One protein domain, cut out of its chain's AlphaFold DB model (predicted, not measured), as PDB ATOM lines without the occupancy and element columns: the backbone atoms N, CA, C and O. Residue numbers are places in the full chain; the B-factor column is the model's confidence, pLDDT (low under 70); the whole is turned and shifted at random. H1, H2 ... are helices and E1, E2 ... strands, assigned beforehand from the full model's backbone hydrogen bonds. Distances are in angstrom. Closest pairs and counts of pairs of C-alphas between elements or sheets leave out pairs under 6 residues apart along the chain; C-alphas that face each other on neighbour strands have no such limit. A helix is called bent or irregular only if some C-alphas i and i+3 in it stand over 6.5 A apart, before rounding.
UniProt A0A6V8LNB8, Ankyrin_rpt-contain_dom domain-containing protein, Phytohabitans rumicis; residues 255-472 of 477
ATOM      1  N   PRO A 255     -29.514  31.442  19.276       55.09
ATOM      2  CA  PRO A 255     -28.176  32.031  19.303       55.09
ATOM      3  C   PRO A 255     -27.038  30.998  19.289       55.09
ATOM      4  O   PRO A 255     -26.137  31.131  18.461       55.09
ATOM      5  N   ALA A 256     -27.102  29.960  20.127       53.91
ATOM      6  CA  ALA A 256     -26.122  28.873  20.153       53.91
ATOM      7  C   ALA A 256     -26.047  28.124  18.807       53.91
ATOM      8  O   ALA A 256     -24.967  27.952  18.242       53.91
ATOM      9  N   VAL A 257     -27.190  27.770  18.214       55.06
ATOM     10  CA  VAL A 257     -27.227  27.104  16.895       55.06
ATOM     11  C   VAL A 257     -26.639  27.998  15.790       55.06
ATOM     12  O   VAL A 257     -25.875  27.531  14.944       55.06
ATOM     13  N   ARG A 258     -26.927  29.309  15.811       58.75
ATOM     14  CA  ARG A 258     -26.332  30.287  14.877       58.75
ATOM     15  C   ARG A 258     -24.813  30.394  15.039       58.75
ATOM     16  O   ARG A 258     -24.110  30.525  14.041       58.75
ATOM     17  N   GLN A 259     -24.308  30.341  16.271       56.72
ATOM     18  CA  GLN A 259     -22.873  30.343  16.549       56.72
ATOM     19  C   GLN A 259     -22.202  29.061  16.022       56.72
ATOM     20  O   GLN A 259     -21.201  29.158  15.312       56.72
ATOM     21  N   ALA A 260     -22.804  27.890  16.259       55.34
ATOM     22  CA  ALA A 260     -22.333  26.601  15.739       55.34
ATOM     23  C   ALA A 260     -22.187  26.607  14.205       55.34
ATOM     24  O   ALA A 260     -21.166  26.185  13.656       55.34
ATOM     25  N   ALA A 261     -23.207  27.130  13.513       53.59
ATOM     26  CA  ALA A 261     -23.234  27.238  12.057       53.59
ATOM     27  C   ALA A 261     -22.161  28.206  11.521       53.59
ATOM     28  O   ALA A 261     -21.562  27.957  10.472       53.59
ATOM     29  N   ALA A 262     -21.878  29.294  12.245       56.03
ATOM     30  CA  ALA A 262     -20.863  30.275  11.869       56.03
ATOM     31  C   ALA A 262     -19.417  29.773  12.076       56.03
ATOM     32  O   ALA A 262     -18.528  30.139  11.304       56.03
ATOM     33  N   GLU A 263     -19.171  28.935  13.088       55.94
ATOM     34  CA  GLU A 263     -17.831  28.460  13.470       55.94
ATOM     35  C   GLU A 263     -17.289  27.316  12.584       55.94
ATOM     36  O   GLU A 263     -16.073  27.133  12.503       55.94
ATOM     37  N   ARG A 264     -18.143  26.570  11.861       55.38
ATOM     38  CA  ARG A 264     -17.746  25.338  11.139       55.38
ATOM     39  C   ARG A 264     -17.155  25.484   9.727       55.38
ATOM     40  O   ARG A 264     -16.703  24.493   9.170       55.38
ATOM     41  N   GLY A 265     -17.072  26.679   9.142       49.34
ATOM     42  CA  GLY A 265     -16.106  26.978   8.065       49.34
ATOM     43  C   GLY A 265     -16.030  26.101   6.784       49.34
ATOM     44  O   GLY A 265     -15.070  26.287   6.035       49.34
ATOM     45  N   GLY A 266     -16.981  25.213   6.448       38.34
ATOM     46  CA  GLY A 266     -17.005  24.442   5.180       38.34
ATOM     47  C   GLY A 266     -18.143  23.403   5.087       38.34
ATOM     48  O   GLY A 266     -18.862  23.242   6.063       38.34
ATOM     49  N   PRO A 267     -18.302  22.678   3.954       38.34
ATOM     50  CA  PRO A 267     -18.636  23.212   2.634       38.34
ATOM     51  C   PRO A 267     -20.034  23.870   2.638       38.34
ATOM     52  O   PRO A 267     -21.040  23.298   3.036       38.34
ATOM     53  N   LYS A 268     -20.082  25.111   2.151       43.69
ATOM     54  CA  LYS A 268     -21.170  26.101   2.268       43.69
ATOM     55  C   LYS A 268     -22.500  25.788   1.542       43.69
ATOM     56  O   LYS A 268     -23.148  26.729   1.089       43.69
ATOM     57  N   LYS A 269     -22.883  24.528   1.321       47.50
ATOM     58  CA  LYS A 269     -24.050  24.217   0.473       47.50
ATOM     59  C   LYS A 269     -25.332  23.845   1.209       47.50
ATOM     60  O   LYS A 269     -26.383  24.073   0.621       47.50
ATOM     61  N   PHE A 270     -25.264  23.346   2.443       47.25
ATOM     62  CA  PHE A 270     -26.434  22.684   3.036       47.25
ATOM     63  C   PHE A 270     -26.866  23.224   4.399       47.25
ATOM     64  O   PHE A 270     -28.050  23.168   4.687       47.25
ATOM     65  N   LEU A 271     -25.960  23.848   5.165       48.38
ATOM     66  CA  LEU A 271     -26.320  24.593   6.374       48.38
ATOM     67  C   LEU A 271     -26.768  26.017   6.011       48.38
ATOM     68  O   LEU A 271     -25.960  26.791   5.473       48.38
ATOM     69  N   LYS A 272     -28.012  26.413   6.315       48.06
ATOM     70  CA  LYS A 272     -28.384  27.834   6.244       48.06
ATOM     71  C   LYS A 272     -27.479  28.621   7.200       48.06
ATOM     72  O   LYS A 272     -27.318  28.250   8.359       48.06
ATOM     73  N   PRO A 273     -26.917  29.765   6.770       43.34
ATOM     74  CA  PRO A 273     -26.033  30.567   7.617       43.34
ATOM     75  C   PRO A 273     -26.739  31.142   8.858       43.34
ATOM     76  O   PRO A 273     -26.071  31.608   9.778       43.34
ATOM     77  N   VAL A 274     -28.078  31.143   8.879       50.88
ATOM     78  CA  VAL A 274     -28.909  31.583  10.001       50.88
ATOM     79  C   VAL A 274     -30.196  30.754  10.024       50.88
ATOM     80  O   VAL A 274     -30.985  30.835   9.085       50.88
ATOM     81  N   TYR A 275     -30.447  30.035  11.119       53.41
ATOM     82  CA  TYR A 275     -31.769  29.480  11.428       53.41
ATOM     83  C   TYR A 275     -32.590  30.515  12.188       53.41
ATOM     84  O   TYR A 275     -32.077  31.130  13.129       53.41
ATOM     85  N   ALA A 276     -33.844  30.736  11.803       49.69
ATOM     86  CA  ALA A 276     -34.703  31.722  12.449       49.69
ATOM     87  C   ALA A 276     -35.695  31.093  13.448       49.69
ATOM     88  O   ALA A 276     -36.098  31.787  14.379       49.69
ATOM     89  N   SER A 277     -35.967  29.783  13.362       54.34
ATOM     90  CA  SER A 277     -36.756  29.010  14.341       54.34
ATOM     91  C   SER A 277     -36.274  27.557  14.519       54.34
ATOM     92  O   SER A 277     -35.496  27.052  13.713       54.34
ATOM     93  N   HIS A 278     -36.778  26.859  15.544       55.97
ATOM     94  CA  HIS A 278     -36.565  25.413  15.705       55.97
ATOM     95  C   HIS A 278     -37.109  24.604  14.521       55.97
ATOM     96  O   HIS A 278     -36.490  23.644  14.078       55.97
ATOM     97  N   GLN A 279     -38.223  25.063  13.952       55.28
ATOM     98  CA  GLN A 279     -38.824  24.499  12.756       55.28
ATOM     99  C   GLN A 279     -37.916  24.625  11.525       55.28
ATOM    100  O   GLN A 279     -37.911  23.721  10.696       55.28
ATOM    101  N   ASP A 280     -37.133  25.706  11.396       58.22
ATOM    102  CA  ASP A 280     -36.147  25.835  10.312       58.22
ATOM    103  C   ASP A 280     -35.060  24.778  10.416       58.22
ATOM    104  O   ASP A 280     -34.700  24.190   9.405       58.22
ATOM    105  N   LEU A 281     -34.547  24.556  11.629       64.12
ATOM    106  CA  LEU A 281     -33.508  23.565  11.886       64.12
ATOM    107  C   LEU A 281     -34.025  22.158  11.577       64.12
ATOM    108  O   LEU A 281     -33.400  21.414  10.830       64.12
ATOM    109  N   VAL A 282     -35.202  21.825  12.106       62.91
ATOM    110  CA  VAL A 282     -35.829  20.516  11.917       62.91
ATOM    111  C   VAL A 282     -36.234  20.279  10.456       62.91
ATOM    112  O   VAL A 282     -35.993  19.201   9.920       62.91
ATOM    113  N   ASN A 283     -36.773  21.291   9.769       60.16
ATOM    114  CA  ASN A 283     -37.055  21.190   8.337       60.16
ATOM    115  C   ASN A 283     -35.775  21.048   7.511       60.16
ATOM    116  O   ASN A 283     -35.792  20.353   6.506       60.16
ATOM    117  N   GLU A 284     -34.684  21.714   7.889       63.72
ATOM    118  CA  GLU A 284     -33.409  21.589   7.185       63.72
ATOM    119  C   GLU A 284     -32.800  20.202   7.313       63.72
ATOM    120  O   GLU A 284     -32.367  19.662   6.301       63.72
ATOM    121  N   MET A 285     -32.854  19.600   8.501       63.78
ATOM    122  CA  MET A 285     -32.466  18.200   8.671       63.78
ATOM    123  C   MET A 285     -33.319  17.290   7.768       63.78
ATOM    124  O   MET A 285     -32.775  16.456   7.060       63.78
ATOM    125  N   ARG A 286     -34.627  17.550   7.639       59.72
ATOM    126  CA  ARG A 286     -35.472  16.832   6.670       59.72
ATOM    127  C   ARG A 286     -35.078  17.070   5.201       59.72
ATOM    128  O   ARG A 286     -35.185  16.169   4.386       59.72
ATOM    129  N   PHE A 287     -34.679  18.287   4.815       52.44
ATOM    130  CA  PHE A 287     -34.338  18.598   3.413       52.44
ATOM    131  C   PHE A 287     -33.094  17.887   2.915       52.44
ATOM    132  O   PHE A 287     -32.891  17.825   1.700       52.44
ATOM    133  N   ILE A 288     -32.231  17.485   3.841       53.88
ATOM    134  CA  ILE A 288     -30.936  16.960   3.477       53.88
ATOM    135  C   ILE A 288     -30.990  15.439   3.334       53.88
ATOM    136  O   ILE A 288     -30.216  14.967   2.518       53.88
ATOM    137  N   ASP A 289     -31.918  14.735   4.006       55.66
ATOM    138  CA  ASP A 289     -32.143  13.268   3.944       55.66
ATOM    139  C   ASP A 289     -30.877  12.456   3.616       55.66
ATOM    140  O   ASP A 289     -30.823  11.595   2.745       55.66
ATOM    141  N   ASP A 290     -29.793  12.863   4.266       62.88
ATOM    142  CA  ASP A 290     -28.451  12.385   4.010       62.88
ATOM    143  C   ASP A 290     -27.800  12.315   5.397       62.88
ATOM    144  O   ASP A 290     -27.627  13.352   6.068       62.88
ATOM    145  N   PRO A 291     -27.516  11.094   5.881       60.03
ATOM    146  CA  PRO A 291     -26.964  10.875   7.211       60.03
ATOM    147  C   PRO A 291     -25.616  11.565   7.426       60.03
ATOM    148  O   PRO A 291     -25.330  11.996   8.550       60.03
ATOM    149  N   ASP A 292     -24.845  11.810   6.359       66.38
ATOM    150  CA  ASP A 292     -23.590  12.569   6.419       66.38
ATOM    151  C   ASP A 292     -23.807  14.049   6.785       66.38
ATOM    152  O   ASP A 292     -22.848  14.809   6.962       66.38
ATOM    153  N   HIS A 293     -25.060  14.489   6.920       68.81
ATOM    154  CA  HIS A 293     -25.405  15.873   7.203       68.81
ATOM    155  C   HIS A 293     -26.247  16.047   8.466       68.81
ATOM    156  O   HIS A 293     -25.875  16.866   9.312       68.81
ATOM    157  N   CYS A 294     -27.343  15.303   8.637       75.06
ATOM    158  CA  CYS A 294     -28.289  15.523   9.738       75.06
ATOM    159  C   CYS A 294     -27.662  15.269  11.115       75.06
ATOM    160  O   CYS A 294     -27.727  16.136  11.993       75.06
ATOM    161  N   LEU A 295     -26.987  14.127  11.292       79.38
ATOM    162  CA  LEU A 295     -26.319  13.785  12.550       79.38
ATOM    163  C   LEU A 295     -25.198  14.792  12.890       79.38
ATOM    164  O   LEU A 295     -25.172  15.299  14.017       79.38
ATOM    165  N   PRO A 296     -24.335  15.226  11.945       76.31
ATOM    166  CA  PRO A 296     -23.387  16.312  12.197       76.31
ATOM    167  C   PRO A 296     -24.002  17.662  12.585       76.31
ATOM    168  O   PRO A 296     -23.370  18.386  13.368       76.31
ATOM    169  N   VAL A 297     -25.174  18.034  12.044       73.06
ATOM    170  CA  VAL A 297     -25.912  19.251  12.446       73.06
ATOM    171  C   VAL A 297     -26.376  19.117  13.892       73.06
ATOM    172  O   VAL A 297     -26.157  20.020  14.706       73.06
ATOM    173  N   LEU A 298     -26.975  17.976  14.228       78.25
ATOM    174  CA  LEU A 298     -27.501  17.707  15.557       78.25
ATOM    175  C   LEU A 298     -26.383  17.667  16.611       78.25
ATOM    176  O   LEU A 298     -26.499  18.304  17.660       78.25
ATOM    177  N   ALA A 299     -25.246  17.045  16.288       79.19
ATOM    178  CA  ALA A 299     -24.045  17.045  17.121       79.19
ATOM    179  C   ALA A 299     -23.463  18.457  17.325       79.19
ATOM    180  O   ALA A 299     -22.987  18.789  18.412       79.19
ATOM    181  N   ALA A 300     -23.511  19.321  16.304       72.75
ATOM    182  CA  ALA A 300     -23.099  20.718  16.446       72.75
ATOM    183  C   ALA A 300     -24.026  21.487  17.398       72.75
ATOM    184  O   ALA A 300     -23.544  22.258  18.227       72.75
ATOM    185  N   CYS A 301     -25.338  21.248  17.313       73.38
ATOM    186  CA  CYS A 301     -26.307  21.824  18.242       73.38
ATOM    187  C   CYS A 301     -26.013  21.373  19.676       73.38
ATOM    188  O   CYS A 301     -25.892  22.218  20.559       73.38
ATOM    189  N   ALA A 302     -25.804  20.070  19.890       77.31
ATOM    190  CA  ALA A 302     -25.451  19.511  21.194       77.31
ATOM    191  C   ALA A 302     -24.199  20.179  21.793       77.31
ATOM    192  O   ALA A 302     -24.192  20.566  22.961       77.31
ATOM    193  N   ALA A 303     -23.157  20.369  20.976       74.75
ATOM    194  CA  ALA A 303     -21.892  20.952  21.410       74.75
ATOM    195  C   ALA A 303     -22.019  22.410  21.879       74.75
ATOM    196  O   ALA A 303     -21.347  22.790  22.838       74.75
ATOM    197  N   VAL A 304     -22.860  23.227  21.230       68.31
ATOM    198  CA  VAL A 304     -23.035  24.633  21.644       68.31
ATOM    199  C   VAL A 304     -24.031  24.778  22.786       68.31
ATOM    200  O   VAL A 304     -23.829  25.620  23.657       68.31
ATOM    201  N   LEU A 305     -25.063  23.936  22.825       71.38
ATOM    202  CA  LEU A 305     -26.013  23.916  23.938       71.38
ATOM    203  C   LEU A 305     -25.348  23.461  25.246       71.38
ATOM    204  O   LEU A 305     -25.762  23.890  26.322       71.38
ATOM    205  N   GLY A 306     -24.280  22.662  25.150       68.38
ATOM    206  CA  GLY A 306     -23.514  22.173  26.292       68.38
ATOM    207  C   GLY A 306     -24.296  21.161  27.131       68.38
ATOM    208  O   GLY A 306     -25.476  20.922  26.910       68.38
ATOM    209  N   ASP A 307     -23.644  20.542  28.106       65.94
ATOM    210  CA  ASP A 307     -24.292  19.601  29.022       65.94
ATOM    211  C   ASP A 307     -24.423  20.254  30.404       65.94
ATOM    212  O   ASP A 307     -23.459  20.323  31.168       65.94
ATOM    213  N   ASP A 308     -25.591  20.829  30.702       56.66
ATOM    214  CA  ASP A 308     -25.858  21.459  32.001       56.66
ATOM    215  C   ASP A 308     -26.499  20.493  33.021       56.66
ATOM    216  O   ASP A 308     -26.839  20.898  34.139       56.66
ATOM    217  N   GLY A 309     -26.637  19.208  32.664       53.53
ATOM    218  CA  GLY A 309     -27.178  18.158  33.526       53.53
ATOM    219  C   GLY A 309     -28.672  18.287  33.858       53.53
ATOM    220  O   GLY A 309     -29.138  17.625  34.788       53.53
ATOM    221  N   ARG A 310     -29.435  19.142  33.154       53.88
ATOM    222  CA  ARG A 310     -30.892  19.346  33.351       53.88
ATOM    223  C   ARG A 310     -31.746  18.971  32.142       53.88
ATOM    224  O   ARG A 310     -32.926  19.309  32.087       53.88
ATOM    225  N   THR A 311     -31.160  18.278  31.182       70.00
ATOM    226  CA  THR A 311     -31.705  18.137  29.835       70.00
ATOM    227  C   THR A 311     -32.511  16.854  29.630       70.00
ATOM    228  O   THR A 311     -33.078  16.672  28.564       70.00
ATOM    229  N   THR A 312     -32.650  15.976  30.629       83.88
ATOM    230  CA  THR A 312     -33.514  14.791  30.498       83.88
ATOM    231  C   THR A 312     -34.997  15.148  30.646       83.88
ATOM    232  O   THR A 312     -35.447  15.547  31.724       83.88
ATOM    233  N   LEU A 313     -35.789  14.938  29.594       83.88
ATOM    234  CA  LEU A 313     -37.247  15.083  29.606       83.88
ATOM    235  C   LEU A 313     -37.908  13.734  29.904       83.88
ATOM    236  O   LEU A 313     -37.706  12.778  29.171       83.88
ATOM    237  N   THR A 314     -38.723  13.638  30.959       87.00
ATOM    238  CA  THR A 314     -39.502  12.420  31.256       87.00
ATOM    239  C   THR A 314     -40.989  12.634  30.984       87.00
ATOM    240  O   THR A 314     -41.602  13.513  31.591       87.00
ATOM    241  N   LEU A 315     -41.576  11.796  30.130       85.56
ATOM    242  CA  LEU A 315     -42.990  11.797  29.756       85.56
ATOM    243  C   LEU A 315     -43.665  10.490  30.198       85.56
ATOM    244  O   LEU A 315     -43.033   9.436  30.287       85.56
ATOM    245  N   THR A 316     -44.962  10.554  30.491       87.19
ATOM    246  CA  THR A 316     -45.766   9.393  30.910       87.19
ATOM    247  C   THR A 316     -47.040   9.290  30.091       87.19
ATOM    248  O   THR A 316     -47.685  10.312  29.855       87.19
ATOM    249  N   GLY A 317     -47.438   8.062  29.765       84.88
ATOM    250  CA  GLY A 317     -48.543   7.781  28.855       84.88
ATOM    251  C   GLY A 317     -48.104   7.859  27.398       84.88
ATOM    252  O   GLY A 317     -46.996   8.309  27.099       84.88
ATOM    253  N   ASP A 318     -48.989   7.432  26.508       87.38
ATOM    254  CA  ASP A 318     -48.716   7.410  25.075       87.38
ATOM    255  C   ASP A 318     -48.597   8.816  24.514       87.38
ATOM    256  O   ASP A 318     -49.322   9.739  24.898       87.38
ATOM    257  N   GLN A 319     -47.653   8.970  23.601       87.50
ATOM    258  CA  GLN A 319     -47.300  10.244  23.023       87.50
ATOM    259  C   GLN A 319     -47.454  10.174  21.505       87.50
ATOM    260  O   GLN A 319     -46.960   9.255  20.857       87.50
ATOM    261  N   VAL A 320     -48.128  11.176  20.944       82.94
ATOM    262  CA  VAL A 320     -48.338  11.301  19.500       82.94
ATOM    263  C   VAL A 320     -47.858  12.679  19.059       82.94
ATOM    264  O   VAL A 320     -48.490  13.696  19.367       82.94
ATOM    265  N   TRP A 321     -46.752  12.730  18.322       77.50
ATOM    266  CA  TRP A 321     -46.172  13.980  17.836       77.50
ATOM    267  C   TRP A 321     -46.713  14.310  16.459       77.50
ATOM    268  O   TRP A 321     -46.280  13.781  15.442       77.50
ATOM    269  N   ARG A 322     -47.675  15.231  16.451       70.06
ATOM    270  CA  ARG A 322     -48.298  15.789  15.241       70.06
ATOM    271  C   ARG A 322     -47.697  17.127  14.829       70.06
ATOM    272  O   ARG A 322     -48.292  17.834  14.024       70.06
ATOM    273  N   ARG A 323     -46.600  17.530  15.467       66.50
ATOM    274  CA  ARG A 323     -45.913  18.796  15.222       66.50
ATOM    275  C   ARG A 323     -44.416  18.591  15.356       66.50
ATOM    276  O   ARG A 323     -44.015  17.849  16.260       66.50
ATOM    277  N   PRO A 324     -43.613  19.284  14.534       71.31
ATOM    278  CA  PRO A 324     -42.179  19.098  14.574       71.31
ATOM    279  C   PRO A 324     -41.603  19.407  15.948       71.31
ATOM    280  O   PRO A 324     -42.046  20.324  16.645       71.31
ATOM    281  N   PHE A 325     -40.629  18.602  16.342       75.12
ATOM    282  CA  PHE A 325     -40.153  18.559  17.710       75.12
ATOM    283  C   PHE A 325     -38.632  18.518  17.738       75.12
ATOM    284  O   PHE A 325     -38.001  17.797  16.970       75.12
ATOM    285  N   PHE A 326     -38.047  19.299  18.639       78.06
ATOM    286  CA  PHE A 326     -36.627  19.246  18.942       78.06
ATOM    287  C   PHE A 326     -36.439  19.242  20.449       78.06
ATOM    288  O   PHE A 326     -37.057  20.043  21.150       78.06
ATOM    289  N   HIS A 327     -35.531  18.409  20.936       79.06
ATOM    290  CA  HIS A 327     -35.123  18.418  22.330       79.06
ATOM    291  C   HIS A 327     -33.609  18.322  22.459       79.06
ATOM    292  O   HIS A 327     -32.949  17.596  21.716       79.06
ATOM    293  N   HIS A 328     -33.064  19.061  23.422       79.88
ATOM    294  CA  HIS A 328     -31.666  18.927  23.799       79.88
ATOM    295  C   HIS A 328     -31.545  18.046  25.032       79.88
ATOM    296  O   HIS A 328     -32.202  18.339  26.027       79.88
ATOM    297  N   GLY A 329     -30.692  17.024  24.962       84.06
ATOM    298  CA  GLY A 329     -30.507  15.972  25.959       84.06
ATOM    299  C   GLY A 329     -31.401  14.764  25.734       84.06
ATOM    300  O   GLY A 329     -31.935  14.564  24.645       84.06
ATOM    301  N   ASP A 330     -31.534  13.944  26.771       89.50
ATOM    302  CA  ASP A 330     -32.248  12.671  26.686       89.50
ATOM    303  C   ASP A 330     -33.765  12.844  26.817       89.50
ATOM    304  O   ASP A 330     -34.261  13.741  27.506       89.50
ATOM    305  N   ILE A 331     -34.518  11.918  26.234       91.25
ATOM    306  CA  ILE A 331     -35.952  11.766  26.463       91.25
ATOM    307  C   ILE A 331     -36.219  10.379  27.026       91.25
ATOM    308  O   ILE A 331     -35.738   9.379  26.506       91.25
ATOM    309  N   VAL A 332     -37.034  10.325  28.074       93.56
ATOM    310  CA  VAL A 332     -37.539   9.098  28.681       93.56
ATOM    311  C   VAL A 332     -39.057   9.085  28.570       93.56
ATOM    312  O   VAL A 332     -39.720   9.946  29.145       93.56
ATOM    313  N   VAL A 333     -39.633   8.103  27.888       94.12
ATOM    314  CA  VAL A 333     -41.089   7.952  27.754       94.12
ATOM    315  C   VAL A 333     -41.543   6.655  28.406       94.12
ATOM    316  O   VAL A 333     -41.017   5.583  28.126       94.12
ATOM    317  N   LYS A 334     -42.529   6.753  29.302       92.94
ATOM    318  CA  LYS A 334     -43.224   5.605  29.904       92.94
ATOM    319  C   LYS A 334     -44.560   5.392  29.196       92.94
ATOM    320  O   LYS A 334     -45.586   5.867  29.690       92.94
ATOM    321  N   GLY A 335     -44.515   4.753  28.035       92.06
ATOM    322  CA  GLY A 335     -45.621   4.611  27.089       92.06
ATOM    323  C   GLY A 335     -45.097   4.483  25.659       92.06
ATOM    324  O   GLY A 335     -43.886   4.420  25.446       92.06
ATOM    325  N   HIS A 336     -46.001   4.460  24.685       93.62
ATOM    326  CA  HIS A 336     -45.643   4.386  23.265       93.62
ATOM    327  C   HIS A 336     -45.371   5.772  22.666       93.62
ATOM    328  O   HIS A 336     -45.846   6.791  23.175       93.62
ATOM    329  N   ILE A 337     -44.616   5.798  21.572       92.00
ATOM    330  CA  ILE A 337     -44.311   6.990  20.787       92.00
ATOM    331  C   ILE A 337     -44.751   6.763  19.347       92.00
ATOM    332  O   ILE A 337     -44.219   5.878  18.689       92.00
ATOM    333  N   ASP A 338     -45.650   7.616  18.859       88.56
ATOM    334  CA  ASP A 338     -45.984   7.728  17.441       88.56
ATOM    335  C   ASP A 338     -45.515   9.102  16.924       88.56
ATOM    336  O   ASP A 338     -46.021  10.155  17.336       88.56
ATOM    337  N   VAL A 339     -44.529   9.113  16.033       85.00
ATOM    338  CA  VAL A 339     -43.989  10.310  15.383       85.00
ATOM    339  C   VAL A 339     -44.619  10.440  14.001       85.00
ATOM    340  O   VAL A 339     -44.518   9.546  13.174       85.00
ATOM    341  N   LEU A 340     -45.302  11.561  13.752       76.50
ATOM    342  CA  LEU A 340     -45.996  11.841  12.484       76.50
ATOM    343  C   LEU A 340     -45.414  13.058  11.752       76.50
ATOM    344  O   LEU A 340     -45.905  13.463  10.699       76.50
ATOM    345  N   THR A 341     -44.395  13.679  12.341       71.31
ATOM    346  CA  THR A 341     -43.747  14.900  11.866       71.31
ATOM    347  C   THR A 341     -42.281  14.903  12.296       71.31
ATOM    348  O   THR A 341     -41.974  14.258  13.294       71.31
ATOM    349  N   PRO A 342     -41.404  15.680  11.645       76.88
ATOM    350  CA  PRO A 342     -39.979  15.728  11.969       76.88
ATOM    351  C   PRO A 342     -39.642  15.853  13.469       76.88
ATOM    352  O   PRO A 342     -40.147  16.739  14.159       76.88
ATOM    353  N   PHE A 343     -38.762  14.987  13.963       81.88
ATOM    354  CA  PHE A 343     -38.465  14.804  15.381       81.88
ATOM    355  C   PHE A 343     -36.956  14.665  15.596       81.88
ATOM    356  O   PHE A 343     -36.323  13.777  15.037       81.88
ATOM    357  N   ALA A 344     -36.361  15.537  16.408       84.81
ATOM    358  CA  ALA A 344     -34.921  15.545  16.640       84.81
ATOM    359  C   ALA A 344     -34.567  15.612  18.128       84.81
ATOM    360  O   ALA A 344     -35.146  16.392  18.885       84.81
ATOM    361  N   VAL A 345     -33.587  14.820  18.553       87.75
ATOM    362  CA  VAL A 345     -33.150  14.743  19.953       87.75
ATOM    363  C   VAL A 345     -31.636  14.682  19.998       87.75
ATOM    364  O   VAL A 345     -31.054  13.751  19.461       87.75
ATOM    365  N   THR A 346     -30.968  15.649  20.627       86.00
ATOM    366  CA  THR A 346     -29.492  15.639  20.669       86.00
ATOM    367  C   THR A 346     -28.914  14.522  21.540       86.00
ATOM    368  O   THR A 346     -27.766  14.140  21.330       86.00
ATOM    369  N   GLY A 347     -29.681  14.028  22.517       90.12
ATOM    370  CA  GLY A 347     -29.329  12.891  23.365       90.12
ATOM    371  C   GLY A 347     -30.036  11.601  22.954       90.12
ATOM    372  O   GLY A 347     -30.381  11.399  21.791       90.12
ATOM    373  N   SER A 348     -30.244  10.722  23.931       94.75
ATOM    374  CA  SER A 348     -30.842   9.399  23.741       94.75
ATOM    375  C   SER A 348     -32.365   9.424  23.872       94.75
ATOM    376  O   SER A 348     -32.930  10.196  24.651       94.75
ATOM    377  N   LEU A 349     -33.038   8.526  23.158       96.06
ATOM    378  CA  LEU A 349     -34.473   8.286  23.242       96.06
ATOM    379  C   LEU A 349     -34.733   6.935  23.921       96.06
ATOM    380  O   LEU A 349     -34.522   5.871  23.342       96.06
ATOM    381  N   LEU A 350     -35.209   6.979  25.164       97.38
ATOM    382  CA  LEU A 350     -35.470   5.810  26.001       97.38
ATOM    383  C   LEU A 350     -36.978   5.622  26.179       97.38
ATOM    384  O   LEU A 350     -37.640   6.425  26.835       97.38
ATOM    385  N   VAL A 351     -37.527   4.548  25.626       97.50
ATOM    386  CA  VAL A 351     -38.972   4.314  25.554       97.50
ATOM    387  C   VAL A 351     -39.302   2.984  26.216       97.50
ATOM    388  O   VAL A 351     -38.944   1.915  25.732       97.50
ATOM    389  N   ASP A 352     -40.012   3.034  27.341       96.12
ATOM    390  CA  ASP A 352     -40.668   1.854  27.910       96.12
ATOM    391  C   ASP A 352     -41.986   1.631  27.156       96.12
ATOM    392  O   ASP A 352     -43.072   1.862  27.688       96.12
ATOM    393  N   GLY A 353     -41.853   1.266  25.880       96.19
ATOM    394  CA  GLY A 353     -42.929   1.123  24.905       96.19
ATOM    395  C   GLY A 353     -42.383   0.865  23.500       96.19
ATOM    396  O   GLY A 353     -41.243   0.438  23.330       96.19
ATOM    397  N   CYS A 354     -43.192   1.159  22.488       97.00
ATOM    398  CA  CYS A 354     -42.796   1.063  21.082       97.00
ATOM    399  C   CYS A 354     -42.546   2.465  20.536       97.00
ATOM    400  O   CYS A 354     -43.220   3.410  20.952       97.00
ATOM    401  N   VAL A 355     -41.599   2.577  19.611       95.50
ATOM    402  CA  VAL A 355     -41.376   3.769  18.793       95.50
ATOM    403  C   VAL A 355     -41.900   3.470  17.401       95.50
ATOM    404  O   VAL A 355     -41.570   2.435  16.825       95.50
ATOM    405  N   SER A 356     -42.741   4.347  16.879       90.50
ATOM    406  CA  SER A 356     -43.275   4.261  15.529       90.50
ATOM    407  C   SER A 356     -43.078   5.592  14.826       90.50
ATOM    408  O   SER A 356     -43.653   6.606  15.216       90.50
ATOM    409  N   ASP A 357     -42.245   5.575  13.803       83.88
ATOM    410  CA  ASP A 357     -42.144   6.611  12.787       83.88
ATOM    411  C   ASP A 357     -43.210   6.290  11.731       83.88
ATOM    412  O   ASP A 357     -43.100   5.306  11.004       83.88
ATOM    413  N   ALA A 358     -44.346   6.988  11.810       69.81
ATOM    414  CA  ALA A 358     -45.632   6.521  11.277       69.81
ATOM    415  C   ALA A 358     -46.314   7.520  10.325       69.81
ATOM    416  O   ALA A 358     -47.490   7.360   9.982       69.81
ATOM    417  N   GLY A 359     -45.638   8.608   9.961       66.38
ATOM    418  CA  GLY A 359     -46.162   9.642   9.080       66.38
ATOM    419  C   GLY A 359     -45.467   9.616   7.718       66.38
ATOM    420  O   GLY A 359     -44.256   9.534   7.667       66.38
ATOM    421  N   PRO A 360     -46.165   9.872   6.597       57.72
ATOM    422  CA  PRO A 360     -45.554   9.892   5.255       57.72
ATOM    423  C   PRO A 360     -44.576  11.067   5.012       57.72
ATOM    424  O   PRO A 360     -44.295  11.418   3.875       57.72
ATOM    425  N   ASP A 361     -44.213  11.790   6.070       59.22
ATOM    426  CA  ASP A 361     -43.323  12.953   6.124       59.22
ATOM    427  C   ASP A 361     -42.585  13.000   7.490       59.22
ATOM    428  O   ASP A 361     -42.050  14.062   7.856       59.22
ATOM    429  N   SER A 362     -42.698  11.948   8.316       72.06
ATOM    430  CA  SER A 362     -42.009  11.878   9.598       72.06
ATOM    431  C   SER A 362     -40.578  11.437   9.366       72.06
ATOM    432  O   SER A 362     -40.307  10.646   8.486       72.06
ATOM    433  N   PHE A 363     -39.683  12.051  10.127       79.25
ATOM    434  CA  PHE A 363     -38.252  11.823  10.060       79.25
ATOM    435  C   PHE A 363     -37.708  12.007  11.462       79.25
ATOM    436  O   PHE A 363     -38.022  13.006  12.126       79.25
ATOM    437  N   MET A 364     -36.909  11.058  11.918       87.88
ATOM    438  CA  MET A 364     -36.376  11.001  13.266       87.88
ATOM    439  C   MET A 364     -34.849  11.095  13.241       87.88
ATOM    440  O   MET A 364     -34.189  10.278  12.612       87.88
ATOM    441  N   VAL A 365     -34.273  12.053  13.977       88.69
ATOM    442  CA  VAL A 365     -32.812  12.166  14.167       88.69
ATOM    443  C   VAL A 365     -32.467  12.138  15.640       88.69
ATOM    444  O   VAL A 365     -32.833  13.044  16.392       88.69
ATOM    445  N   ILE A 366     -31.717  11.128  16.050       92.94
ATOM    446  CA  ILE A 366     -31.336  10.907  17.440       92.94
ATOM    447  C   ILE A 366     -29.811  10.964  17.542       92.94
ATOM    448  O   ILE A 366     -29.098  10.211  16.886       92.94
ATOM    449  N   GLY A 367     -29.296  11.887  18.350       91.75
ATOM    450  CA  GLY A 367     -27.859  12.085  18.550       91.75
ATOM    451  C   GLY A 367     -27.224  11.091  19.527       91.75
ATOM    452  O   GLY A 367     -26.001  10.995  19.579       91.75
ATOM    453  N   GLY A 368     -28.036  10.367  20.300       94.00
ATOM    454  CA  GLY A 368     -27.617   9.287  21.195       94.00
ATOM    455  C   GLY A 368     -28.189   7.927  20.790       94.00
ATOM    456  O   GLY A 368     -28.338   7.633  19.607       94.00
ATOM    457  N   ASP A 369     -28.522   7.110  21.790       96.94
ATOM    458  CA  ASP A 369     -29.085   5.771  21.595       96.94
ATOM    459  C   ASP A 369     -30.617   5.805  21.491       96.94
ATOM    460  O   ASP A 369     -31.278   6.662  22.083       96.94
ATOM    461  N   VAL A 370     -31.200   4.822  20.804       98.00
ATOM    462  CA  VAL A 370     -32.640   4.533  20.838       98.00
ATOM    463  C   VAL A 370     -32.854   3.203  21.540       98.00
ATOM    464  O   VAL A 370     -32.326   2.181  21.113       98.00
ATOM    465  N   ARG A 371     -33.672   3.191  22.596       98.31
ATOM    466  CA  ARG A 371     -34.068   1.959  23.285       98.31
ATOM    467  C   ARG A 371     -35.581   1.855  23.390       98.31
ATOM    468  O   ARG A 371     -36.204   2.735  23.978       98.31
ATOM    469  N   ALA A 372     -36.151   0.768  22.879       97.81
ATOM    470  CA  ALA A 372     -37.592   0.510  22.880       97.81
ATOM    471  C   ALA A 372     -37.891  -0.998  22.990       97.81
ATOM    472  O   ALA A 372     -36.984  -1.821  22.943       97.81
ATOM    473  N   TRP A 373     -39.156  -1.396  23.142       96.50
ATOM    474  CA  TRP A 373     -39.560  -2.799  22.949       96.50
ATOM    475  C   TRP A 373     -39.617  -3.139  21.461       96.50
ATOM    476  O   TRP A 373     -39.162  -4.197  21.045       96.50
ATOM    477  N   GLY A 374     -40.133  -2.213  20.654       96.50
ATOM    478  CA  GLY A 374     -40.146  -2.318  19.202       96.50
ATOM    479  C   GLY A 374     -39.887  -0.963  18.556       96.50
ATOM    480  O   GLY A 374     -40.333   0.057  19.087       96.50
ATOM    481  N   VAL A 375     -39.202  -0.967  17.417       95.50
ATOM    482  CA  VAL A 375     -39.004   0.202  16.553       95.50
ATOM    483  C   VAL A 375     -39.612  -0.105  15.190       95.50
ATOM    484  O   VAL A 375     -39.147  -1.012  14.506       95.50
ATOM    485  N   ASN A 376     -40.658   0.628  14.826       91.62
ATOM    486  CA  ASN A 376     -41.265   0.615  13.500       91.62
ATOM    487  C   ASN A 376     -40.901   1.919  12.793       91.62
ATOM    488  O   ASN A 376     -41.100   2.989  13.369       91.62
ATOM    489  N   THR A 377     -40.392   1.849  11.574       86.31
ATOM    490  CA  THR A 377     -40.116   3.031  10.756       86.31
ATOM    491  C   THR A 377     -40.381   2.728   9.292       86.31
ATOM    492  O   THR A 377     -40.166   1.613   8.823       86.31
ATOM    493  N   ASP A 378     -40.857   3.725   8.556       74.56
ATOM    494  CA  ASP A 378     -40.959   3.675   7.098       74.56
ATOM    495  C   ASP A 378     -39.649   4.087   6.396       74.56
ATOM    496  O   ASP A 378     -39.598   4.221   5.174       74.56
ATOM    497  N   GLY A 379     -38.568   4.228   7.169       65.31
ATOM    498  CA  GLY A 379     -37.211   4.396   6.671       65.31
ATOM    499  C   GLY A 379     -36.607   5.781   6.892       65.31
ATOM    500  O   GLY A 379     -35.481   5.962   6.478       65.31
ATOM    501  N   GLU A 380     -37.254   6.756   7.540       79.62
ATOM    502  CA  GLU A 380     -36.636   8.072   7.830       79.62
ATOM    503  C   GLU A 380     -36.088   8.158   9.278       79.62
ATOM    504  O   GLU A 380     -36.323   9.136   9.993       79.62
ATOM    505  N   LEU A 381     -35.321   7.158   9.737       87.56
ATOM    506  CA  LEU A 381     -34.760   7.110  11.100       87.56
ATOM    507  C   LEU A 381     -33.225   7.100  11.094       87.56
ATOM    508  O   LEU A 381     -32.596   6.115  10.720       87.56
ATOM    509  N   GLN A 382     -32.619   8.161  11.624       89.06
ATOM    510  CA  GLN A 382     -31.173   8.286  11.790       89.06
ATOM    511  C   GLN A 382     -30.779   8.380  13.263       89.06
ATOM    512  O   GLN A 382     -31.274   9.222  14.015       89.06
ATOM    513  N   VAL A 383     -29.838   7.543  13.673       93.00
ATOM    514  CA  VAL A 383     -29.389   7.401  15.057       93.00
ATOM    515  C   VAL A 383     -27.863   7.428  15.071       93.00
ATOM    516  O   VAL A 383     -27.218   6.666  14.371       93.00
ATOM    517  N   SER A 384     -27.241   8.319  15.846       92.31
ATOM    518  CA  SER A 384     -25.769   8.339  15.967       92.31
ATOM    519  C   SER A 384     -25.232   7.212  16.849       92.31
ATOM    520  O   SER A 384     -24.033   6.982  16.860       92.31
ATOM    521  N   GLY A 385     -26.090   6.574  17.647       94.31
ATOM    522  CA  GLY A 385     -25.732   5.496  18.564       94.31
ATOM    523  C   GLY A 385     -26.361   4.153  18.200       94.31
ATOM    524  O   GLY A 385     -26.590   3.825  17.036       94.31
ATOM    525  N   THR A 386     -26.635   3.354  19.229       97.56
ATOM    526  CA  THR A 386     -27.262   2.037  19.086       97.56
ATOM    527  C   THR A 386     -28.785   2.150  19.047       97.56
ATOM    528  O   THR A 386     -29.381   2.813  19.896       97.56
ATOM    529  N   VAL A 387     -29.422   1.416  18.134       97.44
ATOM    530  CA  VAL A 387     -30.846   1.063  18.215       97.44
ATOM    531  C   VAL A 387     -30.976  -0.294  18.910       97.44
ATOM    532  O   VAL A 387     -30.510  -1.300  18.385       97.44
ATOM    533  N   GLU A 388     -31.588  -0.338  20.095       98.31
ATOM    534  CA  GLU A 388     -31.828  -1.561  20.875       98.31
ATOM    535  C   GLU A 388     -33.338  -1.820  21.030       98.31
ATOM    536  O   GLU A 388     -34.044  -1.040  21.679       98.31
ATOM    537  N   ALA A 389     -33.833  -2.927  20.463       97.50
ATOM    538  CA  ALA A 389     -35.237  -3.337  20.569       97.50
ATOM    539  C   ALA A 389     -35.437  -4.858  20.466       97.50
ATOM    540  O   ALA A 389     -34.553  -5.578  20.022       97.50
ATOM    541  N   GLU A 390     -36.603  -5.390  20.848       96.31
ATOM    542  CA  GLU A 390     -36.930  -6.794  20.549       96.31
ATOM    543  C   GLU A 390     -37.193  -6.976  19.049       96.31
ATOM    544  O   GLU A 390     -36.706  -7.930  18.442       96.31
ATOM    545  N   VAL A 391     -37.924  -6.037  18.449       96.31
ATOM    546  CA  VAL A 391     -38.234  -6.020  17.016       96.31
ATOM    547  C   VAL A 391     -37.859  -4.665  16.429       96.31
ATOM    548  O   VAL A 391     -38.289  -3.632  16.937       96.31
ATOM    549  N   VAL A 392     -37.093  -4.669  15.344       94.62
ATOM    550  CA  VAL A 392     -36.885  -3.510  14.473       94.62
ATOM    551  C   VAL A 392     -37.483  -3.854  13.116       94.62
ATOM    552  O   VAL A 392     -37.144  -4.880  12.529       94.62
ATOM    553  N   TYR A 393     -38.410  -3.026  12.653       90.69
ATOM    554  CA  TYR A 393     -39.088  -3.179  11.375       90.69
ATOM    555  C   TYR A 393     -38.941  -1.881  10.585       90.69
ATOM    556  O   TYR A 393     -39.421  -0.837  11.026       90.69
ATOM    557  N   GLY A 394     -38.248  -1.956   9.454       84.81
ATOM    558  CA  GLY A 394     -38.107  -0.880   8.477       84.81
ATOM    559  C   GLY A 394     -38.816  -1.256   7.178       84.81
ATOM    560  O   GLY A 394     -38.594  -2.359   6.681       84.81
ATOM    561  N   SER A 395     -39.658  -0.384   6.610       71.31
ATOM    562  CA  SER A 395     -40.294  -0.668   5.310       71.31
ATOM    563  C   SER A 395     -40.449   0.536   4.380       71.31
ATOM    564  O   SER A 395     -41.143   1.480   4.732       71.31
ATOM    565  N   TYR A 396     -39.942   0.386   3.151       59.47
ATOM    566  CA  TYR A 396     -40.408   0.974   1.885       59.47
ATOM    567  C   TYR A 396     -40.741   2.483   1.847       59.47
ATOM    568  O   TYR A 396     -41.896   2.859   2.057       59.47
ATOM    569  N   ASN A 397     -39.763   3.307   1.427       53.06
ATOM    570  CA  ASN A 397     -39.958   4.575   0.684       53.06
ATOM    571  C   ASN A 397     -38.640   5.236   0.183       53.06
ATOM    572  O   ASN A 397     -38.511   6.450   0.247       53.06
ATOM    573  N   ASP A 398     -37.657   4.485  -0.337       54.28
ATOM    574  CA  ASP A 398     -36.349   5.038  -0.785       54.28
ATOM    575  C   ASP A 398     -35.540   5.785   0.318       54.28
ATOM    576  O   ASP A 398     -34.550   6.450   0.011       54.28
ATOM    577  N   ASN A 399     -35.938   5.658   1.592       62.69
ATOM    578  CA  ASN A 399     -35.412   6.409   2.738       62.69
ATOM    579  C   ASN A 399     -34.505   5.542   3.640       62.69
ATOM    580  O   ASN A 399     -34.652   4.320   3.670       62.69
ATOM    581  N   SER A 400     -33.575   6.169   4.380       71.75
ATOM    582  CA  SER A 400     -32.481   5.502   5.122       71.75
ATOM    583  C   SER A 400     -32.705   5.233   6.626       71.75
ATOM    584  O   SER A 400     -32.860   6.155   7.432       71.75
ATOM    585  N   LEU A 401     -32.599   3.957   7.038       84.69
ATOM    586  CA  LEU A 401     -32.462   3.558   8.448       84.69
ATOM    587  C   LEU A 401     -30.973   3.500   8.809       84.69
ATOM    588  O   LEU A 401     -30.259   2.566   8.443       84.69
ATOM    589  N   VAL A 402     -30.506   4.492   9.559       87.00
ATOM    590  CA  VAL A 402     -29.079   4.684   9.849       87.00
ATOM    591  C   VAL A 402     -28.824   4.587  11.343       87.00
ATOM    592  O   VAL A 402     -29.486   5.260  12.134       87.00
ATOM    593  N   ALA A 403     -27.851   3.768  11.737       91.44
ATOM    594  CA  ALA A 403     -27.405   3.637  13.120       91.44
ATOM    595  C   ALA A 403     -25.931   3.215  13.188       91.44
ATOM    596  O   ALA A 403     -25.442   2.542  12.290       91.44
ATOM    597  N   ASP A 404     -25.224   3.494  14.286       93.12
ATOM    598  CA  ASP A 404     -23.901   2.878  14.498       93.12
ATOM    599  C   ASP A 404     -24.042   1.352  14.646       93.12
ATOM    600  O   ASP A 404     -23.242   0.564  14.134       93.12
ATOM    601  N   THR A 405     -25.073   0.916  15.374       96.00
ATOM    602  CA  THR A 405     -25.372  -0.502  15.601       96.00
ATOM    603  C   THR A 405     -26.871  -0.719  15.770       96.00
ATOM    604  O   THR A 405     -27.531   0.035  16.483       96.00
ATOM    605  N   ILE A 406     -27.402  -1.798  15.200       96.00
ATOM    606  CA  ILE A 406     -28.756  -2.285  15.479       96.00
ATOM    607  C   ILE A 406     -28.650  -3.586  16.279       96.00
ATOM    608  O   ILE A 406     -28.177  -4.598  15.767       96.00
ATOM    609  N   ARG A 407     -29.110  -3.568  17.534       98.12
ATOM    610  CA  ARG A 407     -29.236  -4.744  18.408       98.12
ATOM    611  C   ARG A 407     -30.697  -5.148  18.504       98.12
ATOM    612  O   ARG A 407     -31.493  -4.446  19.128       98.12
ATOM    613  N   ALA A 408     -31.039  -6.291  17.914       97.12
ATOM    614  CA  ALA A 408     -32.418  -6.761  17.896       97.12
ATOM    615  C   ALA A 408     -32.559  -8.272  18.080       97.12
ATOM    616  O   ALA A 408     -31.678  -9.051  17.725       97.12
ATOM    617  N   ARG A 409     -33.710  -8.729  18.581       96.50
ATOM    618  CA  ARG A 409     -34.063 -10.150  18.442       96.50
ATOM    619  C   ARG A 409     -34.540 -10.446  17.018       96.50
ATOM    620  O   ARG A 409     -34.209 -11.485  16.456       96.50
ATOM    621  N   LEU A 410     -35.272  -9.516  16.413       95.00
ATOM    622  CA  LEU A 410     -35.706  -9.584  15.024       95.00
ATOM    623  C   LEU A 410     -35.495  -8.236  14.334       95.00
ATOM    624  O   LEU A 410     -36.044  -7.236  14.785       95.00
ATOM    625  N   LEU A 411     -34.744  -8.231  13.238       93.00
ATOM    626  CA  LEU A 411     -34.651  -7.130  12.286       93.00
ATOM    627  C   LEU A 411     -35.303  -7.563  10.968       93.00
ATOM    628  O   LEU A 411     -34.913  -8.583  10.394       93.00
ATOM    629  N   ILE A 412     -36.290  -6.800  10.510       89.31
ATOM    630  CA  ILE A 412     -36.853  -6.889   9.160       89.31
ATOM    631  C   ILE A 412     -36.648  -5.526   8.503       89.31
ATOM    632  O   ILE A 412     -37.067  -4.522   9.071       89.31
ATOM    633  N   GLU A 413     -35.982  -5.482   7.358       84.25
ATOM    634  CA  GLU A 413     -35.599  -4.232   6.690       84.25
ATOM    635  C   GLU A 413     -35.554  -4.376   5.164       84.25
ATOM    636  O   GLU A 413     -35.797  -5.467   4.667       84.25
ATOM    637  N   ASP A 414     -35.315  -3.285   4.437       74.06
ATOM    638  CA  ASP A 414     -35.199  -3.231   2.973       74.06
ATOM    639  C   ASP A 414     -33.750  -2.897   2.577       74.06
ATOM    640  O   ASP A 414     -33.257  -1.813   2.919       74.06
ATOM    641  N   ASP A 415     -33.092  -3.811   1.840       62.00
ATOM    642  CA  ASP A 415     -31.648  -3.797   1.503       62.00
ATOM    643  C   ASP A 415     -31.189  -2.515   0.775       62.00
ATOM    644  O   ASP A 415     -29.997  -2.257   0.598       62.00
ATOM    645  N   HIS A 416     -32.124  -1.668   0.347       59.84
ATOM    646  CA  HIS A 416     -31.813  -0.403  -0.298       59.84
ATOM    647  C   HIS A 416     -31.229   0.667   0.638       59.84
ATOM    648  O   HIS A 416     -30.644   1.618   0.110       59.84
ATOM    649  N   ALA A 417     -31.366   0.566   1.974       63.47
ATOM    650  CA  ALA A 417     -31.107   1.745   2.811       63.47
ATOM    651  C   ALA A 417     -30.745   1.546   4.304       63.47
ATOM    652  O   ALA A 417     -30.786   2.525   5.056       63.47
ATOM    653  N   VAL A 418     -30.378   0.339   4.765       74.25
ATOM    654  CA  VAL A 418     -29.848   0.165   6.136       74.25
ATOM    655  C   VAL A 418     -28.339   0.395   6.192       74.25
ATOM    656  O   VAL A 418     -27.551  -0.382   5.654       74.25
ATOM    657  N   GLU A 419     -27.919   1.422   6.929       83.44
ATOM    658  CA  GLU A 419     -26.509   1.713   7.205       83.44
ATOM    659  C   GLU A 419     -26.220   1.528   8.700       83.44
ATOM    660  O   GLU A 419     -26.314   2.477   9.478       83.44
ATOM    661  N   ALA A 420     -25.903   0.292   9.111       88.25
ATOM    662  CA  ALA A 420     -25.543  -0.037  10.493       88.25
ATOM    663  C   ALA A 420     -24.736  -1.338  10.638       88.25
ATOM    664  O   ALA A 420     -24.813  -2.230   9.791       88.25
ATOM    665  N   ASP A 421     -24.010  -1.490  11.755       92.75
ATOM    666  CA  ASP A 421     -23.547  -2.809  12.209       92.75
ATOM    667  C   ASP A 421     -24.730  -3.596  12.801       92.75
ATOM    668  O   ASP A 421     -25.353  -3.170  13.777       92.75
ATOM    669  N   VAL A 422     -25.092  -4.729  12.195       93.19
ATOM    670  CA  VAL A 422     -26.287  -5.497  12.577       93.19
ATOM    671  C   VAL A 422     -25.918  -6.629  13.537       93.19
ATOM    672  O   VAL A 422     -25.349  -7.652  13.157       93.19
ATOM    673  N   GLU A 423     -26.343  -6.483  14.790       96.19
ATOM    674  CA  GLU A 423     -26.256  -7.476  15.861       96.19
ATOM    675  C   GLU A 423     -27.659  -8.049  16.169       96.19
ATOM    676  O   GLU A 423     -28.196  -7.876  17.268       96.19
ATOM    677  N   ALA A 424     -28.282  -8.718  15.189       93.69
ATOM    678  CA  ALA A 424     -29.623  -9.294  15.331       93.69
ATOM    679  C   ALA A 424     -29.632 -10.834  15.460       93.69
ATOM    680  O   ALA A 424     -28.917 -11.522  14.729       93.69
ATOM    681  N   GLU A 425     -30.472 -11.406  16.342       95.31
ATOM    682  CA  GLU A 425     -30.652 -12.878  16.408       95.31
ATOM    683  C   GLU A 425     -31.260 -13.427  15.107       95.31
ATOM    684  O   GLU A 425     -30.886 -14.500  14.616       95.31
ATOM    685  N   HIS A 426     -32.200 -12.675  14.538       92.69
ATOM    686  CA  HIS A 426     -32.836 -12.949  13.261       92.69
ATOM    687  C   HIS A 426     -32.858 -11.675  12.415       92.69
ATOM    688  O   HIS A 426     -33.361 -10.652  12.864       92.69
ATOM    689  N   HIS A 427     -32.345 -11.752  11.188       90.56
ATOM    690  CA  HIS A 427     -32.311 -10.645  10.230       90.56
ATOM    691  C   HIS A 427     -32.907 -11.105   8.898       90.56
ATOM    692  O   HIS A 427     -32.559 -12.184   8.400       90.56
ATOM    693  N   PHE A 428     -33.845 -10.320   8.373       86.94
ATOM    694  CA  PHE A 428     -34.532 -10.558   7.112       86.94
ATOM    695  C   PHE A 428     -34.599  -9.283   6.279       86.94
ATOM    696  O   PHE A 428     -34.966  -8.231   6.791       86.94
ATOM    697  N   ASP A 429     -34.329  -9.436   4.991       79.75
ATOM    698  CA  ASP A 429     -34.550  -8.415   3.974       79.75
ATOM    699  C   ASP A 429     -35.930  -8.626   3.307       79.75
ATOM    700  O   ASP A 429     -36.281  -9.741   2.887       79.75
ATOM    701  N   ILE A 430     -36.729  -7.561   3.254       72.62
ATOM    702  CA  ILE A 430     -38.099  -7.501   2.746       72.62
ATOM    703  C   ILE A 430     -38.147  -7.605   1.221       72.62
ATOM    704  O   ILE A 430     -39.110  -8.148   0.679       72.62
ATOM    705  N   ASP A 431     -37.112  -7.168   0.512       67.75
ATOM    706  CA  ASP A 431     -37.079  -7.243  -0.945       67.75
ATOM    707  C   ASP A 431     -36.855  -8.681  -1.408       67.75
ATOM    708  O   ASP A 431     -37.557  -9.208  -2.285       67.75
ATOM    709  N   THR A 432     -35.965  -9.378  -0.704       62.69
ATOM    710  CA  THR A 432     -35.823 -10.829  -0.797       62.69
ATOM    711  C   THR A 432     -37.154 -11.549  -0.498       62.69
ATOM    712  O   THR A 432     -37.462 -12.563  -1.135       62.69
ATOM    713  N   TYR A 433     -37.978 -11.022   0.416       59.81
ATOM    714  CA  TYR A 433     -39.294 -11.568   0.777       59.81
ATOM    715  C   TYR A 433     -40.377 -11.332  -0.292       59.81
ATOM    716  O   TYR A 433     -41.062 -12.280  -0.681       59.81
ATOM    717  N   GLN A 434     -40.540 -10.103  -0.795       57.12
ATOM    718  CA  GLN A 434     -41.667  -9.726  -1.661       57.12
ATOM    719  C   GLN A 434     -41.470 -10.108  -3.133       57.12
ATOM    720  O   GLN A 434     -42.440 -10.415  -3.830       57.12
ATOM    721  N   GLN A 435     -40.229 -10.140  -3.622       56.31
ATOM    722  CA  GLN A 435     -39.942 -10.422  -5.031       56.31
ATOM    723  C   GLN A 435     -39.827 -11.929  -5.346       56.31
ATOM    724  O   GLN A 435     -39.550 -12.316  -6.483       56.31
ATOM    725  N   GLY A 436     -40.053 -12.802  -4.356       51.59
ATOM    726  CA  GLY A 436     -39.999 -14.259  -4.528       51.59
ATOM    727  C   GLY A 436     -38.589 -14.807  -4.778       51.59
ATOM    728  O   GLY A 436     -38.451 -15.933  -5.261       51.59
ATOM    729  N   TYR A 437     -37.550 -14.023  -4.474       48.06
ATOM    730  CA  TYR A 437     -36.149 -14.442  -4.570       48.06
ATOM    731  C   TYR A 437     -35.651 -15.149  -3.296       48.06
ATOM    732  O   TYR A 437     -34.660 -15.879  -3.352       48.06
ATOM    733  N   GLY A 438     -36.340 -14.983  -2.163       54.22
ATOM    734  CA  GLY A 438     -36.031 -15.635  -0.894       54.22
ATOM    735  C   GLY A 438     -36.768 -16.953  -0.696       54.22
ATOM    736  O   GLY A 438     -37.896 -16.966  -0.207       54.22
ATOM    737  N   ASP A 439     -36.115 -18.079  -0.986       56.75
ATOM    738  CA  ASP A 439     -36.615 -19.390  -0.560       56.75
ATOM    739  C   ASP A 439     -36.731 -19.429   0.983       56.75
ATOM    740  O   ASP A 439     -35.726 -19.456   1.700       56.75
ATOM    741  N   GLY A 440     -37.959 -19.465   1.514       67.81
ATOM    742  CA  GLY A 440     -38.224 -19.837   2.909       67.81
ATOM    743  C   GLY A 440     -38.364 -18.706   3.939       67.81
ATOM    744  O   GLY A 440     -38.394 -19.005   5.134       67.81
ATOM    745  N   VAL A 441     -38.384 -17.421   3.554       75.00
ATOM    746  CA  VAL A 441     -38.511 -16.311   4.528       75.00
ATOM    747  C   VAL A 441     -39.854 -16.332   5.283       75.00
ATOM    748  O   VAL A 441     -39.804 -16.304   6.517       75.00
ATOM    749  N   PRO A 442     -41.031 -16.463   4.629       76.62
ATOM    750  CA  PRO A 442     -42.303 -16.613   5.343       76.62
ATOM    751  C   PRO A 442     -42.301 -17.796   6.323       76.62
ATOM    752  O   PRO A 442     -42.772 -17.682   7.452       76.62
ATOM    753  N   GLU A 443     -41.727 -18.934   5.933       81.94
ATOM    754  CA  GLU A 443     -41.638 -20.139   6.760       81.94
ATOM    755  C   GLU A 443     -40.707 -19.947   7.962       81.94
ATOM    756  O   GLU A 443     -41.008 -20.415   9.061       81.94
ATOM    757  N   ARG A 444     -39.584 -19.247   7.771       86.12
ATOM    758  CA  ARG A 444     -38.646 -18.901   8.845       86.12
ATOM    759  C   ARG A 444     -39.265 -17.910   9.822       86.12
ATOM    760  O   ARG A 444     -39.156 -18.147  11.021       86.12
ATOM    761  N   LEU A 445     -39.949 -16.873   9.330       88.75
ATOM    762  CA  LEU A 445     -40.713 -15.939  10.163       88.75
ATOM    763  C   LEU A 445     -41.781 -16.686  10.966       88.75
ATOM    764  O   LEU A 445     -41.865 -16.510  12.174       88.75
ATOM    765  N   ARG A 446     -42.520 -17.612  10.350       88.25
ATOM    766  CA  ARG A 446     -43.511 -18.454  11.047       88.25
ATOM    767  C   ARG A 446     -42.923 -19.397  12.090       88.25
ATOM    768  O   ARG A 446     -43.625 -19.782  13.025       88.25
ATOM    769  N   ALA A 447     -41.665 -19.804  11.932       90.56
ATOM    770  CA  ALA A 447     -40.978 -20.637  12.913       90.56
ATOM    771  C   ALA A 447     -40.590 -19.855  14.180       90.56
ATOM    772  O   ALA A 447     -40.457 -20.467  15.239       90.56
ATOM    773  N   ILE A 448     -40.423 -18.534  14.073       94.25
ATOM    774  CA  ILE A 448     -39.991 -17.668  15.180       94.25
ATOM    775  C   ILE A 448     -41.136 -16.828  15.760       94.25
ATOM    776  O   ILE A 448     -41.152 -16.604  16.968       94.25
ATOM    777  N   LEU A 449     -42.095 -16.401  14.934       94.56
ATOM    778  CA  LEU A 449     -43.253 -15.592  15.306       94.56
ATOM    779  C   LEU A 449     -44.497 -16.464  15.483       94.56
ATOM    780  O   LEU A 449     -44.636 -17.525  14.868       94.56
ATOM    781  N   ILE A 450     -45.398 -16.013  16.347       95.56
ATOM    782  CA  ILE A 450     -46.700 -16.650  16.575       95.56
ATOM    783  C   ILE A 450     -47.613 -16.530  15.343       95.56
ATOM    784  O   ILE A 450     -47.391 -15.682  14.488       95.56
ATOM    785  N   ASP A 451     -48.641 -17.371  15.236       92.12
ATOM    786  CA  ASP A 451     -49.500 -17.403  14.041       92.12
ATOM    787  C   ASP A 451     -50.402 -16.163  13.922       92.12
ATOM    788  O   ASP A 451     -50.828 -15.820  12.827       92.12
ATOM    789  N   GLU A 452     -50.673 -15.486  15.038       92.69
ATOM    790  CA  GLU A 452     -51.590 -14.350  15.128       92.69
ATOM    791  C   GLU A 452     -51.096 -13.092  14.410       92.69
ATOM    792  O   GLU A 452     -51.925 -12.283  14.029       92.69
ATOM    793  N   VAL A 453     -49.785 -12.930  14.198       92.19
ATOM    794  CA  VAL A 453     -49.225 -11.764  13.482       92.19
ATOM    795  C   VAL A 453     -49.218 -11.947  11.960       92.19
ATOM    796  O   VAL A 453     -48.560 -11.192  11.251       92.19
ATOM    797  N   PHE A 454     -49.896 -12.977  11.449       90.00
ATOM    798  CA  PHE A 454     -50.019 -13.243  10.019       90.00
ATOM    799  C   PHE A 454     -51.472 -13.104   9.562       90.00
ATOM    800  O   PHE A 454     -52.393 -13.541  10.256       90.00
ATOM    801  N   ASP A 455     -51.666 -12.555   8.366       84.62
ATOM    802  CA  ASP A 455     -52.981 -12.420   7.744       84.62
ATOM    803  C   ASP A 455     -53.516 -13.750   7.162       84.62
ATOM    804  O   ASP A 455     -52.880 -14.812   7.230       84.62
ATOM    805  N   GLU A 456     -54.720 -13.708   6.575       81.38
ATOM    806  CA  GLU A 456     -55.362 -14.881   5.958       81.38
ATOM    807  C   GLU A 456     -54.540 -15.467   4.795       81.38
ATOM    808  O   GLU A 456     -54.562 -16.684   4.569       81.38
ATOM    809  N   ASP A 457     -53.773 -14.621   4.107       79.50
ATOM    810  CA  ASP A 457     -52.891 -14.977   2.997       79.50
ATOM    811  C   ASP A 457     -51.487 -15.383   3.466       79.50
ATOM    812  O   ASP A 457     -50.611 -15.672   2.648       79.50
ATOM    813  N   SER A 458     -51.293 -15.535   4.783       75.88
ATOM    814  CA  SER A 458     -50.040 -15.963   5.405       75.88
ATOM    815  C   SER A 458     -48.890 -14.958   5.309       75.88
ATOM    816  O   SER A 458     -47.738 -15.343   5.536       75.88
ATOM    817  N   GLN A 459     -49.182 -13.700   4.994       82.50
ATOM    818  CA  GLN A 459     -48.213 -12.613   5.004       82.50
ATOM    819  C   GLN A 459     -48.088 -12.037   6.413       82.50
ATOM    820  O   GLN A 459     -49.028 -12.095   7.202       82.50
ATOM    821  N   LEU A 460     -46.895 -11.554   6.766       86.19
ATOM    822  CA  LEU A 460     -46.694 -10.873   8.044       86.19
ATOM    823  C   LEU A 460     -47.521  -9.583   8.034       86.19
ATOM    824  O   LEU A 460     -47.372  -8.795   7.105       86.19
ATOM    825  N   ASP A 461     -48.335  -9.370   9.065       89.00
ATOM    826  CA  ASP A 461     -49.031  -8.111   9.316       89.00
ATOM    827  C   ASP A 461     -48.207  -7.285  10.324       89.00
ATOM    828  O   ASP A 461     -48.189  -7.598  11.522       89.00
ATOM    829  N   PRO A 462     -47.484  -6.239   9.874       87.62
ATOM    830  CA  PRO A 462     -46.673  -5.419  10.766       87.62
ATOM    831  C   PRO A 462     -47.528  -4.638  11.768       87.62
ATOM    832  O   PRO A 462     -47.061  -4.369  12.874       87.62
ATOM    833  N   ALA A 463     -48.770  -4.285  11.419       89.00
ATOM    834  CA  ALA A 463     -49.649  -3.558  12.325       89.00
ATOM    835  C   ALA A 463     -50.031  -4.446  13.514       89.00
ATOM    836  O   ALA A 463     -49.805  -4.057  14.657       89.00
ATOM    837  N   GLU A 464     -50.478  -5.678  13.255       92.81
ATOM    838  CA  GLU A 464     -50.774  -6.647  14.319       92.81
ATOM    839  C   GLU A 464     -49.515  -7.001  15.131       92.81
ATOM    840  O   GLU A 464     -49.570  -7.092  16.359       92.81
ATOM    841  N   LEU A 465     -48.348  -7.146  14.487       93.62
ATOM    842  CA  LEU A 465     -47.079  -7.372  15.190       93.62
ATOM    843  C   LEU A 465     -46.794  -6.274  16.229       93.62
ATOM    844  O   LEU A 465     -46.460  -6.580  17.379       93.62
ATOM    845  N   PHE A 466     -46.926  -5.005  15.837       93.62
ATOM    846  CA  PHE A 466     -46.662  -3.879  16.728       93.62
ATOM    847  C   PHE A 466     -47.784  -3.638  17.736       93.62
ATOM    848  O   PHE A 466     -47.469  -3.335  18.885       93.62
ATOM    849  N   ASP A 467     -49.054  -3.845  17.389       94.00
ATOM    850  CA  ASP A 467     -50.171  -3.752  18.338       94.00
ATOM    851  C   ASP A 467     -49.988  -4.738  19.498       94.00
ATOM    852  O   ASP A 467     -50.108  -4.378  20.672       94.00
ATOM    853  N   ARG A 468     -49.546  -5.963  19.202       95.56
ATOM    854  CA  ARG A 468     -49.220  -6.948  20.239       95.56
ATOM    855  C   ARG A 468     -48.033  -6.548  21.102       95.56
ATOM    856  O   ARG A 468     -48.100  -6.721  22.321       95.56
ATOM    857  N   LEU A 469     -46.957  -6.024  20.507       94.75
ATOM    858  CA  LEU A 469     -45.829  -5.488  21.278       94.75
ATOM    859  C   LEU A 469     -46.297  -4.361  22.205       94.75
ATOM    860  O   LEU A 469     -45.917  -4.346  23.380       94.75
ATOM    861  N   ARG A 470     -47.163  -3.464  21.712       94.56
ATOM    862  CA  ARG A 470     -47.744  -2.370  22.500       94.56
ATOM    863  C   ARG A 470     -48.551  -2.906  23.686       94.56
ATOM    864  O   ARG A 470     -48.344  -2.468  24.816       94.56
ATOM    865  N   ASP A 471     -49.339  -3.955  23.465       94.06
ATOM    866  CA  ASP A 471     -50.144  -4.628  24.491       94.06
ATOM    867  C   ASP A 471     -49.359  -5.597  25.397       94.06
ATOM    868  O   ASP A 471     -49.945  -6.281  26.243       94.06
ATOM    869  N   ARG A 472     -48.024  -5.667  25.264       91.88
ATOM    870  CA  ARG A 472     -47.156  -6.617  25.995       91.88
ATOM    871  C   ARG A 472     -47.551  -8.077  25.769       91.88
ATOM    872  O   ARG A 472     -47.324  -8.942  26.623       91.88
TER     873      ARG A 472
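What this domain is: This is residues 255 to 472 of the 477 residues of the protein "Ankyrin_rpt-contain_dom domain-containing protein" of Phytohabitans rumicis (UniProt A0A6V8LNB8). The chain winds in stacked turns as a solenoid whose three walls are the parallel sheets E2 E5 E8 E10 E12 E13 E14, E3 E6 E9 E11 and E1 E4 E7; in its last turns the long strands E12, E13 and E14 bend sharply. H2 and H3 cover the E3 E6 E9 E11 wall, with H1 packed on H3, while H6 packs on E8 and E10 of the largest wall and H4 and H5 lie by its E14 edge. The printed part has 218 residues, in the order H1 to H3, E1 to E14, H4 to H6, of mixed class, helices and strands. It is compact, with a radius of gyration of the C-alphas of 18.0 A and spans of 55 by 37 by 28 A.

Where its parts are: Find C-alpha 255 at (-28.176, 32.031, 19.303), where H1, residues 255 to 263, begins. H2 is 278 to 288, 15.9 A long; H3 is 291 to 305, 21.2 A long, and only just irregular, with C-alphas 292 and 295 6.8 A apart. Then read E1 313 to 316, E2 319 to 321, E3 325 to 327, E4 331 to 334, E5 337 to 339, E6 343 to 345, E7 349 to 351, E8 354 to 357, E9 364 to 366, E10 374 to 377 and E11 381 to 383. E12, 386 to 394, bends by 112 degrees at 390; E13, 401 to 413, by 152 degrees at 406; E14, 418 to 429, by 139 degrees at 424. H4 is 430 to 434, H5 441 to 448 and H6 462 to 470, ending at C-alpha 470 (-47.744, -2.370, 22.500).

How they stand to each other: H1 touches residues 300 to 305 of H3, closest at C-alphas 256 and 304, 5.5 A. H2 and H3 form a helical hairpin and lie on the same face of E3 E6 E9 E11, two layers, helices over a sheet; C-alphas 295 and 365 are the closest of H3 and E9, 6.9 A. In E3 and E6, N 344 and O 325 are 2.8 A apart. That sheet and the twisted largest one form a sandwich, two sheets face to face, their strands at 85 degrees. In E12 and E13, N 392 and O 410 are 2.8 A apart. H5 and H6 on the largest sheet again make two layers; C-alphas 354 and 470 are the closest of E8 and H6, 6.2 A. H4 only grazes this sheet. Every O i to N i+4 pair is within hydrogen-bond range in H1, H2, H4, H5 and H6, and 9 of 11 in H3.

The domain as a whole: The C-alphas of Glu 263 and Glu 456, the farthest apart, are 57.8 A apart. The printed part has no cut; the links H1 to H2 and H5 to H6 are long. Mean pLDDT of the printed part is 78.0; 68 residues are under 70, among them 255 to 293 and 431 to 440.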